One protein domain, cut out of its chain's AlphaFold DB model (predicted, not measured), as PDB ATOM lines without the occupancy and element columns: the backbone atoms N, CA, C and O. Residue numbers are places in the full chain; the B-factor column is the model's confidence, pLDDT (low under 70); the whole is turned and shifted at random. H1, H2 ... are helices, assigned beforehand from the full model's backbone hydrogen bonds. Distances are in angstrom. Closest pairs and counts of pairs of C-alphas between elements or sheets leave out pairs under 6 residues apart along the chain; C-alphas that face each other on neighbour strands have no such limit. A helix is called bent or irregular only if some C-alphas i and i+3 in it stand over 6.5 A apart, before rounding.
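Overview. This is residues 217 to 302 of the 383 residues of the protein "TnsD domain-containing protein" of Variovorax sp. SCN 67-85 (UniProt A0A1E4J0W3). Two long helices, H1 and H6, lie side by side and run the same way, and H2 and H5 cross over one side of this pair as a second layer. Beyond them, H3 and H4 make a small, loosely joined head at the side far from H1. The printed part has 86 residues with six named helices, in the order H1 to H6, and no named strand; the class is all helix. The whole is compact, with a radius of gyration of the C-alphas of 12.4 A, and rounded in outline, spanning 36 by 32 by 20 A.

Arrangement. Begin with H1, residues 218 to 232, and look from there to H6, residues 286 to 302: they touch at a shallow tilt of 17 degrees, the same way, and their closest C-alphas, those of Thr 232 and Met 296, are 6.3 A apart. Go on to H2, residues 241 to 251, which is close to H1 but not clearly touching; the closest C-alphas, of Leu 229 and Ala 244, are 7.9 A apart. H2 and H6 only just touch, with 3 pairs of C-alphas within 8 A, the closest those of Ile 248 and Phe 295 at 6.6 A; they are about perpendicular at 82 degrees, and H6 takes part with residues 292 to 295 alone. Next comes H3, residues 253 to 258, and H2 and H3 meet only through their link. H3 only just touches H4, residues 264 to 267, with 3 pairs of C-alphas within 8 A; the closest are those of Phe 256 and Ser 264, 6.4 A apart. H4 is close to H5, residues 271 to 277, but not clearly touching, with the closest C-alphas, of Arg 266 and Trp 272, at 7.4 A. H5 and H6 are the hub, touching three helices each. H5 touches H2 at a steep tilt of 61 degrees, opposite ways, and the closest C-alphas are those of Ala 245 and Val 273, 5.4 A apart. H5 also touches H1, about perpendicular at 77 degrees, through residues 222 to 226 of H1 alone; the closest C-alphas, of Ser 222 and Leu 277, are 5.6 A apart. H5 and H6 only just touch, with 3 pairs, the closest being the C-alphas of Val 276 and Tyr 288 at 7.7 A. H3 stays apart from H1, H5 and H6. In H2, H3 and H5 every O i to N i+4 pair is within hydrogen-bond range, in H1 9 of 11 and in H6 11 of 13, while H4 is too short for such a pair.

Along the chain. Find C-alpha 218 at (-26.389, -1.730, 20.760); from there H1 runs 21.1 A to C-alpha 232. H1 is irregular, with C-alphas 219 and 222 8.3 A apart. H2 begins at C-alpha 241, at (-29.767, 4.308, 1.499), and is 15.0 A long. H3 measures 9.2 A, H4 5.0 A and H5 9.8 A. H6, the longest at 24.2 A, ends at C-alpha 302, at (-48.614, 3.046, 2.543); it has a kink of 27 degrees near residue 296 and is irregular, with C-alphas 297 and 300 7.0 A apart.

Size, cuts and confidence. The two C-alphas farthest apart are those of Gly 237 and Arg 260, at 36.6 A. The printed part has no cut. The links from H2 to H3, H3 to H4 and H4 to H5 are tight, and those from H1 to H2 and H5 to H6 are short. Look at the B-factor column: the mean pLDDT of the printed part is 73.6, and 27 residues are under 70, namely 217 to 220, 236 to 237, 254, 257 to 271 and 279 to 283.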
ATOM      1  N   ILE A 217     -30.025  -4.704  21.236       65.81
ATOM      2  CA  ILE A 217     -28.653  -4.663  21.758       65.81
ATOM      3  C   ILE A 217     -27.763  -3.792  20.850       65.81
ATOM      4  O   ILE A 217     -27.685  -3.986  19.636       65.81
ATOM      5  N   ALA A 218     -27.058  -2.831  21.458       59.25
ATOM      6  CA  ALA A 218     -26.389  -1.730  20.760       59.25
ATOM      7  C   ALA A 218     -25.348  -2.129  19.701       59.25
ATOM      8  O   ALA A 218     -25.157  -1.412  18.719       59.25
ATOM      9  N   GLN A 219     -24.666  -3.260  19.902       58.53
ATOM     10  CA  GLN A 219     -23.518  -3.678  19.088       58.53
ATOM     11  C   GLN A 219     -23.895  -4.005  17.632       58.53
ATOM     12  O   GLN A 219     -23.024  -3.968  16.764       58.53
ATOM     13  N   GLU A 220     -25.186  -4.198  17.341       68.25
ATOM     14  CA  GLU A 220     -25.692  -4.531  16.004       68.25
ATOM     15  C   GLU A 220     -26.803  -3.589  15.512       68.25
ATOM     16  O   GLU A 220     -27.409  -3.839  14.472       68.25
ATOM     17  N   LEU A 221     -27.058  -2.465  16.195       76.50
ATOM     18  CA  LEU A 221     -28.205  -1.594  15.895       76.50
ATOM     19  C   LEU A 221     -28.275  -1.136  14.437       76.50
ATOM     20  O   LEU A 221     -29.319  -1.251  13.801       76.50
ATOM     21  N   SER A 222     -27.175  -0.627  13.876       76.50
ATOM     22  CA  SER A 222     -27.186  -0.181  12.477       76.50
ATOM     23  C   SER A 222     -27.452  -1.339  11.510       76.50
ATOM     24  O   SER A 222     -28.185  -1.147  10.548       76.50
ATOM     25  N   ALA A 223     -26.900  -2.530  11.762       78.50
ATOM     26  CA  ALA A 223     -27.142  -3.706  10.926       78.50
ATOM     27  C   ALA A 223     -28.600  -4.180  11.039       78.50
ATOM     28  O   ALA A 223     -29.244  -4.418  10.021       78.50
ATOM     29  N   HIS A 224     -29.140  -4.204  12.261       83.12
ATOM     30  CA  HIS A 224     -30.534  -4.528  12.547       83.12
ATOM     31  C   HIS A 224     -31.501  -3.621  11.772       83.12
ATOM     32  O   HIS A 224     -32.325  -4.112  11.001       83.12
ATOM     33  N   TYR A 225     -31.365  -2.295  11.903       84.75
ATOM     34  CA  TYR A 225     -32.242  -1.352  11.199       84.75
ATOM     35  C   TYR A 225     -32.038  -1.377   9.679       84.75
ATOM     36  O   TYR A 225     -33.004  -1.212   8.939       84.75
ATOM     37  N   VAL A 226     -30.816  -1.618   9.185       84.19
ATOM     38  CA  VAL A 226     -30.572  -1.781   7.743       84.19
ATOM     39  C   VAL A 226     -31.265  -3.033   7.195       84.19
ATOM     40  O   VAL A 226     -31.904  -2.928   6.152       84.19
ATOM     41  N   SER A 227     -31.192  -4.180   7.885       83.44
ATOM     42  CA  SER A 227     -31.889  -5.416   7.474       83.44
ATOM     43  C   SER A 227     -33.400  -5.213   7.450       83.44
ATOM     44  O   SER A 227     -34.052  -5.439   6.435       83.44
ATOM     45  N   ARG A 228     -33.948  -4.675   8.543       85.12
ATOM     46  CA  ARG A 228     -35.386  -4.434   8.694       85.12
ATOM     47  C   ARG A 228     -35.936  -3.471   7.644       85.12
ATOM     48  O   ARG A 228     -37.025  -3.692   7.119       85.12
ATOM     49  N   LEU A 229     -35.189  -2.421   7.302       86.44
ATOM     50  CA  LEU A 229     -35.566  -1.514   6.219       86.44
ATOM     51  C   LEU A 229     -35.465  -2.180   4.846       86.44
ATOM     52  O   LEU A 229     -36.326  -1.940   4.009       86.44
ATOM     53  N   ALA A 230     -34.448  -3.010   4.609       83.81
ATOM     54  CA  ALA A 230     -34.314  -3.749   3.356       83.81
ATOM     55  C   ALA A 230     -35.499  -4.704   3.135       83.81
ATOM     56  O   ALA A 230     -36.052  -4.737   2.038       83.81
ATOM     57  N   GLU A 231     -35.937  -5.407   4.182       81.62
ATOM     58  CA  GLU A 231     -37.147  -6.238   4.177       81.62
ATOM     59  C   GLU A 231     -38.404  -5.396   3.920       81.62
ATOM     60  O   GLU A 231     -39.186  -5.698   3.022       81.62
ATOM     61  N   THR A 232     -38.562  -4.293   4.658       82.69
ATOM     62  CA  THR A 232     -39.726  -3.394   4.555       82.69
ATOM     63  C   THR A 232     -39.867  -2.780   3.160       82.69
ATOM     64  O   THR A 232     -40.977  -2.644   2.654       82.69
ATOM     65  N   LEU A 233     -38.750  -2.407   2.532       83.56
ATOM     66  CA  LEU A 233     -38.709  -1.782   1.207       83.56
ATOM     67  C   LEU A 233     -38.578  -2.802   0.062       83.56
ATOM     68  O   LEU A 233     -38.376  -2.399  -1.084       83.56
ATOM     69  N   GLY A 234     -38.622  -4.109   0.347       73.75
ATOM     70  CA  GLY A 234     -38.516  -5.154  -0.674       73.75
ATOM     71  C   GLY A 234     -37.199  -5.123  -1.462       73.75
ATOM     72  O   GLY A 234     -37.201  -5.348  -2.667       73.75
ATOM     73  N   SER A 235     -36.075  -4.816  -0.804       70.94
ATOM     74  CA  SER A 235     -34.732  -4.737  -1.407       70.94
ATOM     75  C   SER A 235     -33.781  -5.801  -0.827       70.94
ATOM     76  O   SER A 235     -32.903  -5.459  -0.028       70.94
ATOM     77  N   PRO A 236     -33.915  -7.092  -1.196       57.84
ATOM     78  CA  PRO A 236     -33.071  -8.158  -0.656       57.84
ATOM     79  C   PRO A 236     -31.585  -7.898  -0.954       57.84
ATOM     80  O   PRO A 236     -31.188  -7.731  -2.104       57.84
ATOM     81  N   GLY A 237     -30.747  -7.848   0.083       60.97
ATOM     82  CA  GLY A 237     -29.283  -7.838  -0.041       60.97
ATOM     83  C   GLY A 237     -28.597  -6.473  -0.209       60.97
ATOM     84  O   GLY A 237     -27.425  -6.359   0.153       60.97
ATOM     85  N   LYS A 238     -29.277  -5.413  -0.680       73.44
ATOM     86  CA  LYS A 238     -28.681  -4.059  -0.734       73.44
ATOM     87  C   LYS A 238     -29.724  -2.944  -0.640       73.44
ATOM     88  O   LYS A 238     -30.379  -2.598  -1.615       73.44
ATOM     89  N   LEU A 239     -29.816  -2.330   0.539       81.62
ATOM     90  CA  LEU A 239     -30.635  -1.142   0.774       81.62
ATOM     91  C   LEU A 239     -30.083   0.064  -0.007       81.62
ATOM     92  O   LEU A 239     -28.959   0.507   0.252       81.62
ATOM     93  N   ASP A 240     -30.888   0.647  -0.898       84.19
ATOM     94  CA  ASP A 240     -30.623   1.989  -1.424       84.19
ATOM     95  C   ASP A 240     -30.850   3.015  -0.307       84.19
ATOM     96  O   ASP A 240     -31.970   3.437  -0.012       84.19
ATOM     97  N   ARG A 241     -29.752   3.394   0.353       83.25
ATOM     98  CA  ARG A 241     -29.767   4.308   1.499       83.25
ATOM     99  C   ARG A 241     -30.258   5.706   1.136       83.25
ATOM    100  O   ARG A 241     -30.828   6.360   2.004       83.25
ATOM    101  N   THR A 242     -30.030   6.166  -0.092       82.44
ATOM    102  CA  THR A 242     -30.468   7.495  -0.533       82.44
ATOM    103  C   THR A 242     -31.977   7.483  -0.718       82.44
ATOM    104  O   THR A 242     -32.677   8.258  -0.067       82.44
ATOM    105  N   ARG A 243     -32.493   6.512  -1.484       82.56
ATOM    106  CA  ARG A 243     -33.937   6.338  -1.681       82.56
ATOM    107  C   ARG A 243     -34.670   6.110  -0.360       82.56
ATOM    108  O   ARG A 243     -35.696   6.742  -0.119       82.56
ATOM    109  N   ALA A 244     -34.142   5.249   0.512       84.25
ATOM    110  CA  ALA A 244     -34.726   4.992   1.826       84.25
ATOM    111  C   ALA A 244     -34.789   6.269   2.672       84.25
ATOM    112  O   ALA A 244     -35.832   6.577   3.245       84.25
ATOM    113  N   ALA A 245     -33.705   7.048   2.710       83.69
ATOM    114  CA  ALA A 245     -33.670   8.292   3.465       83.69
ATOM    115  C   ALA A 245     -34.684   9.320   2.944       83.69
ATOM    116  O   ALA A 245     -35.374   9.951   3.744       83.69
ATOM    117  N   ASP A 246     -34.849   9.437   1.628       80.50
ATOM    118  CA  ASP A 246     -35.832  10.345   1.034       80.50
ATOM    119  C   ASP A 246     -37.277   9.875   1.260       80.50
ATOM    120  O   ASP A 246     -38.176  10.694   1.472       80.50
ATOM    121  N   LEU A 247     -37.537   8.563   1.237       83.00
ATOM    122  CA  LEU A 247     -38.854   7.994   1.556       83.00
ATOM    123  C   LEU A 247     -39.227   8.210   3.023       83.00
ATOM    124  O   LEU A 247     -40.345   8.650   3.308       83.00
ATOM    125  N   ILE A 248     -38.290   7.949   3.937       84.50
ATOM    126  CA  ILE A 248     -38.467   8.123   5.380       84.50
ATOM    127  C   ILE A 248     -38.716   9.599   5.696       84.50
ATOM    128  O   ILE A 248     -39.728   9.923   6.317       84.50
ATOM    129  N   THR A 249     -37.874  10.514   5.207       79.38
ATOM    130  CA  THR A 249     -38.049  11.955   5.451       79.38
ATOM    131  C   THR A 249     -39.392  12.458   4.921       79.38
ATOM    132  O   THR A 249     -40.107  13.152   5.642       79.38
ATOM    133  N   ARG A 250     -39.802  12.048   3.710       77.12
ATOM    134  CA  ARG A 250     -41.131  12.393   3.173       77.12
ATOM    135  C   ARG A 250     -42.265  11.799   4.009       77.12
ATOM    136  O   ARG A 250     -43.263  12.470   4.246       77.12
ATOM    137  N   SER A 251     -42.126  10.565   4.490       78.12
ATOM    138  CA  SER A 251     -43.151   9.916   5.326       78.12
ATOM    139  C   SER A 251     -43.378  10.615   6.668       78.12
ATOM    140  O   SER A 251     -44.484  10.575   7.210       78.12
ATOM    141  N   LEU A 252     -42.327  11.253   7.189       77.94
ATOM    142  CA  LEU A 252     -42.303  11.857   8.514       77.94
ATOM    143  C   LEU A 252     -42.553  13.373   8.492       77.94
ATOM    144  O   LEU A 252     -42.514  14.003   9.545       77.94
ATOM    145  N   GLY A 253     -42.842  13.961   7.324       72.69
ATOM    146  CA  GLY A 253     -43.067  15.403   7.145       72.69
ATOM    147  C   GLY A 253     -43.978  16.037   8.208       72.69
ATOM    148  O   GLY A 253     -43.518  16.941   8.910       72.69
ATOM    149  N   PRO A 254     -45.206  15.520   8.428       68.69
ATOM    150  CA  PRO A 254     -46.099  16.037   9.467       68.69
ATOM    151  C   PRO A 254     -45.504  15.990  10.884       68.69
ATOM    152  O   PRO A 254     -45.721  16.903  11.678       68.69
ATOM    153  N   PHE A 255     -44.709  14.962  11.211       72.75
ATOM    154  CA  PHE A 255     -44.051  14.842  12.518       72.75
ATOM    155  C   PHE A 255     -43.013  15.939  12.723       72.75
ATOM    156  O   PHE A 255     -42.946  16.519  13.806       72.75
ATOM    157  N   PHE A 256     -42.232  16.269  11.693       71.31
ATOM    158  CA  PHE A 256     -41.238  17.336  11.791       71.31
ATOM    159  C   PHE A 256     -41.865  18.722  11.978       71.31
ATOM    160  O   PHE A 256     -41.276  19.540  12.682       71.31
ATOM    161  N   GLU A 257     -43.073  18.971  11.452       66.50
ATOM    162  CA  GLU A 257     -43.820  20.207  11.742       66.50
ATOM    163  C   GLU A 257     -44.151  20.347  13.237       66.50
ATOM    164  O   GLU A 257     -44.096  21.445  13.795       66.50
ATOM    165  N   MET A 258     -44.482  19.235  13.901       67.50
ATOM    166  CA  MET A 258     -44.863  19.227  15.318       67.50
ATOM    167  C   MET A 258     -43.666  19.258  16.266       67.50
ATOM    168  O   MET A 258     -43.759  19.786  17.372       67.50
ATOM    169  N   LEU A 259     -42.524  18.723  15.839       64.75
ATOM    170  CA  LEU A 259     -41.315  18.567  16.644       64.75
ATOM    171  C   LEU A 259     -40.540  19.878  16.889       64.75
ATOM    172  O   LEU A 259     -39.329  19.787  17.028       64.75
ATOM    173  N   ARG A 260     -41.178  21.065  16.963       54.84
ATOM    174  CA  ARG A 260     -40.573  22.414  17.173       54.84
ATOM    175  C   ARG A 260     -39.466  22.456  18.261       54.84
ATOM    176  O   ARG A 260     -39.687  22.890  19.389       54.84
ATOM    177  N   SER A 261     -38.272  22.000  17.893       46.84
ATOM    178  CA  SER A 261     -37.083  21.664  18.694       46.84
ATOM    179  C   SER A 261     -35.917  21.487  17.700       46.84
ATOM    180  O   SER A 261     -36.198  21.157  16.548       46.84
ATOM    181  N   PRO A 262     -34.628  21.672  18.059       43.00
ATOM    182  CA  PRO A 262     -33.510  21.887  17.116       43.00
ATOM    183  C   PRO A 262     -33.196  20.725  16.166       43.00
ATOM    184  O   PRO A 262     -32.330  20.841  15.296       43.00
ATOM    185  N   LEU A 263     -33.939  19.626  16.281       45.25
ATOM    186  CA  LEU A 263     -34.117  18.675  15.200       45.25
ATOM    187  C   LEU A 263     -34.595  19.380  13.927       45.25
ATOM    188  O   LEU A 263     -34.005  19.136  12.897       45.25
ATOM    189  N   SER A 264     -35.548  20.312  13.950       45.16
ATOM    190  CA  SER A 264     -36.097  20.949  12.738       45.16
ATOM    191  C   SER A 264     -35.057  21.658  11.852       45.16
ATOM    192  O   SER A 264     -35.208  21.651  10.634       45.16
ATOM    193  N   GLY A 265     -33.954  22.171  12.417       41.97
ATOM    194  CA  GLY A 265     -32.870  22.809  11.651       41.97
ATOM    195  C   GLY A 265     -31.976  21.841  10.857       41.97
ATOM    196  O   GLY A 265     -31.238  22.276   9.978       41.97
ATOM    197  N   ARG A 266     -32.026  20.528  11.144       44.25
ATOM    198  CA  ARG A 266     -31.279  19.472  10.415       44.25
ATOM    199  C   ARG A 266     -32.121  18.241  10.035       44.25
ATOM    200  O   ARG A 266     -31.710  17.476   9.172       44.25
ATOM    201  N   ALA A 267     -33.288  18.037  10.630       44.88
ATOM    202  CA  ALA A 267     -34.158  16.868  10.483       44.88
ATOM    203  C   ALA A 267     -35.113  16.976   9.288       44.88
ATOM    204  O   ALA A 267     -35.658  15.965   8.860       44.88
ATOM    205  N   GLY A 268     -35.232  18.167   8.688       48.66
ATOM    206  CA  GLY A 268     -35.761  18.316   7.329       48.66
ATOM    207  C   GLY A 268     -34.811  17.782   6.247       48.66
ATOM    208  O   GLY A 268     -35.224  17.609   5.106       48.66
ATOM    209  N   SER A 269     -33.549  17.489   6.591       57.19
ATOM    210  CA  SER A 269     -32.608  16.838   5.680       57.19
ATOM    211  C   SER A 269     -32.613  15.323   5.894       57.19
ATOM    212  O   SER A 269     -32.635  14.842   7.028       57.19
ATOM    213  N   SER A 270     -32.498  14.550   4.813       62.50
ATOM    214  CA  SER A 270     -32.286  13.093   4.846       62.50
ATOM    215  C   SER A 270     -30.979  12.679   5.553       62.50
ATOM    216  O   SER A 270     -30.714  11.492   5.752       62.50
ATOM    217  N   HIS A 271     -30.171  13.648   6.005       68.56
ATOM    218  CA  HIS A 271     -28.895  13.437   6.674       68.56
ATOM    219  C   HIS A 271     -29.013  12.644   7.979       68.56
ATOM    220  O   HIS A 271     -28.158  11.801   8.238       68.56
ATOM    221  N   TRP A 272     -30.049  12.864   8.800       72.38
ATOM    222  CA  TRP A 272     -30.185  12.119  10.058       72.38
ATOM    223  C   TRP A 272     -30.386  10.621   9.799       72.38
ATOM    224  O   TRP A 272     -29.755   9.800  10.462       72.38
ATOM    225  N   VAL A 273     -31.170  10.261   8.775       75.50
ATOM    226  CA  VAL A 273     -31.359   8.866   8.357       75.50
ATOM    227  C   VAL A 273     -30.020   8.288   7.908       75.50
ATOM    228  O   VAL A 273     -29.615   7.217   8.354       75.50
ATOM    229  N   GLN A 274     -29.263   9.030   7.093       73.31
ATOM    230  CA  GLN A 274     -27.930   8.596   6.673       73.31
ATOM    231  C   GLN A 274     -26.971   8.405   7.859       73.31
ATOM    232  O   GLN A 274     -26.134   7.504   7.819       73.31
ATOM    233  N   VAL A 275     -27.071   9.221   8.912       72.31
ATOM    234  CA  VAL A 275     -26.268   9.064  10.134       72.31
ATOM    235  C   VAL A 275     -26.610   7.757  10.850       72.31
ATOM    236  O   VAL A 275     -25.689   7.044  11.243       72.31
ATOM    237  N   VAL A 276     -27.896   7.411  10.963       75.50
ATOM    238  CA  VAL A 276     -28.343   6.166  11.615       75.50
ATOM    239  C   VAL A 276     -27.947   4.917  10.806       75.50
ATOM    240  O   VAL A 276     -27.522   3.913  11.383       75.50
ATOM    241  N   LEU A 277     -28.035   4.983   9.470       75.12
ATOM    242  CA  LEU A 277     -27.877   3.830   8.566       75.12
ATOM    243  C   LEU A 277     -26.437   3.519   8.110       75.12
ATOM    244  O   LEU A 277     -26.228   2.530   7.403       75.12
ATOM    245  N   ARG A 278     -25.439   4.351   8.445       71.44
ATOM    246  CA  ARG A 278     -24.038   4.154   8.006       71.44
ATOM    247  C   ARG A 278     -23.301   3.079   8.815       71.44
ATOM    248  O   ARG A 278     -23.208   1.936   8.384       71.44
ATOM    249  N   LYS A 279     -22.713   3.472   9.945       67.12
ATOM    250  CA  LYS A 279     -21.982   2.630  10.904       67.12
ATOM    251  C   LYS A 279     -22.412   3.099  12.286       67.12
ATOM    252  O   LYS A 279     -22.631   4.302  12.444       67.12
ATOM    253  N   TYR A 280     -22.499   2.180  13.248       62.09
ATOM    254  CA  TYR A 280     -22.828   2.524  14.629       62.09
ATOM    255  C   TYR A 280     -21.994   3.724  15.082       62.09
ATOM    256  O   TYR A 280     -20.762   3.724  14.974       62.09
ATOM    257  N   ARG A 281     -22.684   4.757  15.562       61.31
ATOM    258  CA  ARG A 281     -22.075   5.905  16.220       61.31
ATOM    259  C   ARG A 281     -22.631   5.973  17.637       61.31
ATOM    260  O   ARG A 281     -23.848   5.894  17.787       61.31
ATOM    261  N   PRO A 282     -21.777   6.129  18.659       58.03
ATOM    262  CA  PRO A 282     -22.262   6.439  19.996       58.03
ATOM    263  C   PRO A 282     -23.021   7.776  19.978       58.03
ATOM    264  O   PRO A 282     -22.719   8.644  19.152       58.03
ATOM    265  N   ALA A 283     -23.980   7.945  20.890       64.69
ATOM    266  CA  ALA A 283     -24.773   9.160  21.065       64.69
ATOM    267  C   ALA A 283     -25.684   9.544  19.877       64.69
ATOM    268  O   ALA A 283     -25.885  10.727  19.586       64.69
ATOM    269  N   VAL A 284     -26.290   8.564  19.198       74.00
ATOM    270  CA  VAL A 284     -27.441   8.823  18.312       74.00
ATOM    271  C   VAL A 284     -28.695   9.016  19.164       74.00
ATOM    272  O   VAL A 284     -29.001   8.204  20.032       74.00
ATOM    273  N   HIS A 285     -29.439  10.093  18.911       79.88
ATOM    274  CA  HIS A 285     -30.618  10.427  19.703       79.88
ATOM    275  C   HIS A 285     -31.726   9.353  19.550       79.88
ATOM    276  O   HIS A 285     -32.147   9.099  18.415       79.88
ATOM    277  N   PRO A 286     -32.272   8.780  20.648       84.81
ATOM    278  CA  PRO A 286     -33.220   7.656  20.601       84.81
ATOM    279  C   PRO A 286     -34.458   7.880  19.725       84.81
ATOM    280  O   PRO A 286     -34.944   6.949  19.089       84.81
ATOM    281  N   LEU A 287     -34.939   9.127  19.638       84.56
ATOM    282  CA  LEU A 287     -36.097   9.483  18.807       84.56
ATOM    283  C   LEU A 287     -35.929   9.053  17.345       84.56
ATOM    284  O   LEU A 287     -36.912   8.687  16.719       84.56
ATOM    285  N   TYR A 288     -34.713   9.060  16.794       82.69
ATOM    286  CA  TYR A 288     -34.512   8.627  15.411       82.69
ATOM    287  C   TYR A 288     -34.867   7.154  15.208       82.69
ATOM    288  O   TYR A 288     -35.491   6.814  14.210       82.69
ATOM    289  N   TYR A 289     -34.530   6.294  16.168       86.00
ATOM    290  CA  TYR A 289     -34.892   4.880  16.133       86.00
ATOM    291  C   TYR A 289     -36.401   4.682  16.312       86.00
ATOM    292  O   TYR A 289     -37.008   3.925  15.563       86.00
ATOM    293  N   VAL A 290     -37.031   5.451  17.207       88.94
ATOM    294  CA  VAL A 290     -38.498   5.464  17.361       88.94
ATOM    295  C   VAL A 290     -39.199   5.860  16.056       88.94
ATOM    296  O   VAL A 290     -40.202   5.261  15.676       88.94
ATOM    297  N   LEU A 291     -38.665   6.850  15.336       87.38
ATOM    298  CA  LEU A 291     -39.203   7.284  14.046       87.38
ATOM    299  C   LEU A 291     -39.001   6.236  12.939       87.38
ATOM    300  O   LEU A 291     -39.862   6.105  12.071       87.38
ATOM    301  N   LEU A 292     -37.901   5.476  12.968       87.94
ATOM    302  CA  LEU A 292     -37.694   4.345  12.057       87.94
ATOM    303  C   LEU A 292     -38.675   3.201  12.339       87.94
ATOM    304  O   LEU A 292     -39.264   2.677  11.396       87.94
ATOM    305  N   ASP A 293     -38.892   2.853  13.611       88.44
ATOM    306  CA  ASP A 293     -39.896   1.860  14.022       88.44
ATOM    307  C   ASP A 293     -41.291   2.255  13.515       88.44
ATOM    308  O   ASP A 293     -41.998   1.442  12.917       88.44
ATOM    309  N   GLN A 294     -41.658   3.530  13.681       87.31
ATOM    310  CA  GLN A 294     -42.919   4.071  13.176       87.31
ATOM    311  C   GLN A 294     -43.014   3.979  11.646       87.31
ATOM    312  O   GLN A 294     -44.044   3.556  11.124       87.31
ATOM    313  N   PHE A 295     -41.954   4.350  10.919       87.56
ATOM    314  CA  PHE A 295     -41.931   4.238   9.462       87.56
ATOM    315  C   PHE A 295     -42.171   2.799   9.006       87.56
ATOM    316  O   PHE A 295     -43.020   2.570   8.150       87.56
ATOM    317  N   MET A 296     -41.459   1.833   9.591       87.12
ATOM    318  CA  MET A 296     -41.583   0.425   9.210       87.12
ATOM    319  C   MET A 296     -42.962  -0.150   9.532       87.12
ATOM    320  O   MET A 296     -43.461  -0.978   8.777       87.12
ATOM    321  N   ALA A 297     -43.600   0.303  10.614       85.31
ATOM    322  CA  ALA A 297     -44.969  -0.089  10.936       85.31
ATOM    323  C   ALA A 297     -45.992   0.457   9.921       85.31
ATOM    324  O   ALA A 297     -46.970  -0.218   9.612       85.31
ATOM    325  N   ASP A 298     -45.765   1.663   9.397       83.19
ATOM    326  CA  ASP A 298     -46.709   2.344   8.503       83.19
ATOM    327  C   ASP A 298     -46.488   2.017   7.023       83.19
ATOM    328  O   ASP A 298     -47.412   2.118   6.211       83.19
ATOM    329  N   TYR A 299     -45.254   1.678   6.647       83.69
ATOM    330  CA  TYR A 299     -44.866   1.545   5.249       83.69
ATOM    331  C   TYR A 299     -45.632   0.454   4.491       83.69
ATOM    332  O   TYR A 299     -46.059   0.764   3.384       83.69
ATOM    333  N   PRO A 300     -45.896  -0.755   5.033       83.69
ATOM    334  CA  PRO A 300     -46.674  -1.770   4.321       83.69
ATOM    335  C   PRO A 300     -48.052  -1.268   3.875       83.69
ATOM    336  O   PRO A 300     -48.453  -1.480   2.734       83.69
ATOM    337  N   ASP A 301     -48.744  -0.526   4.744       84.44
ATOM    338  CA  ASP A 301     -50.055   0.041   4.426       84.44
ATOM    339  C   ASP A 301     -49.949   1.208   3.449       84.44
ATOM    340  O   ASP A 301     -50.826   1.414   2.618       84.44
ATOM    341  N   ARG A 302     -48.866   1.981   3.513       84.00
ATOM    342  CA  ARG A 302     -48.614   3.046   2.543       84.00
ATOM    343  C   ARG A 302     -48.231   2.501   1.167       84.00
ATOM    344  O   ARG A 302     -48.629   3.091   0.163       84.00
TER     345      ARG A 302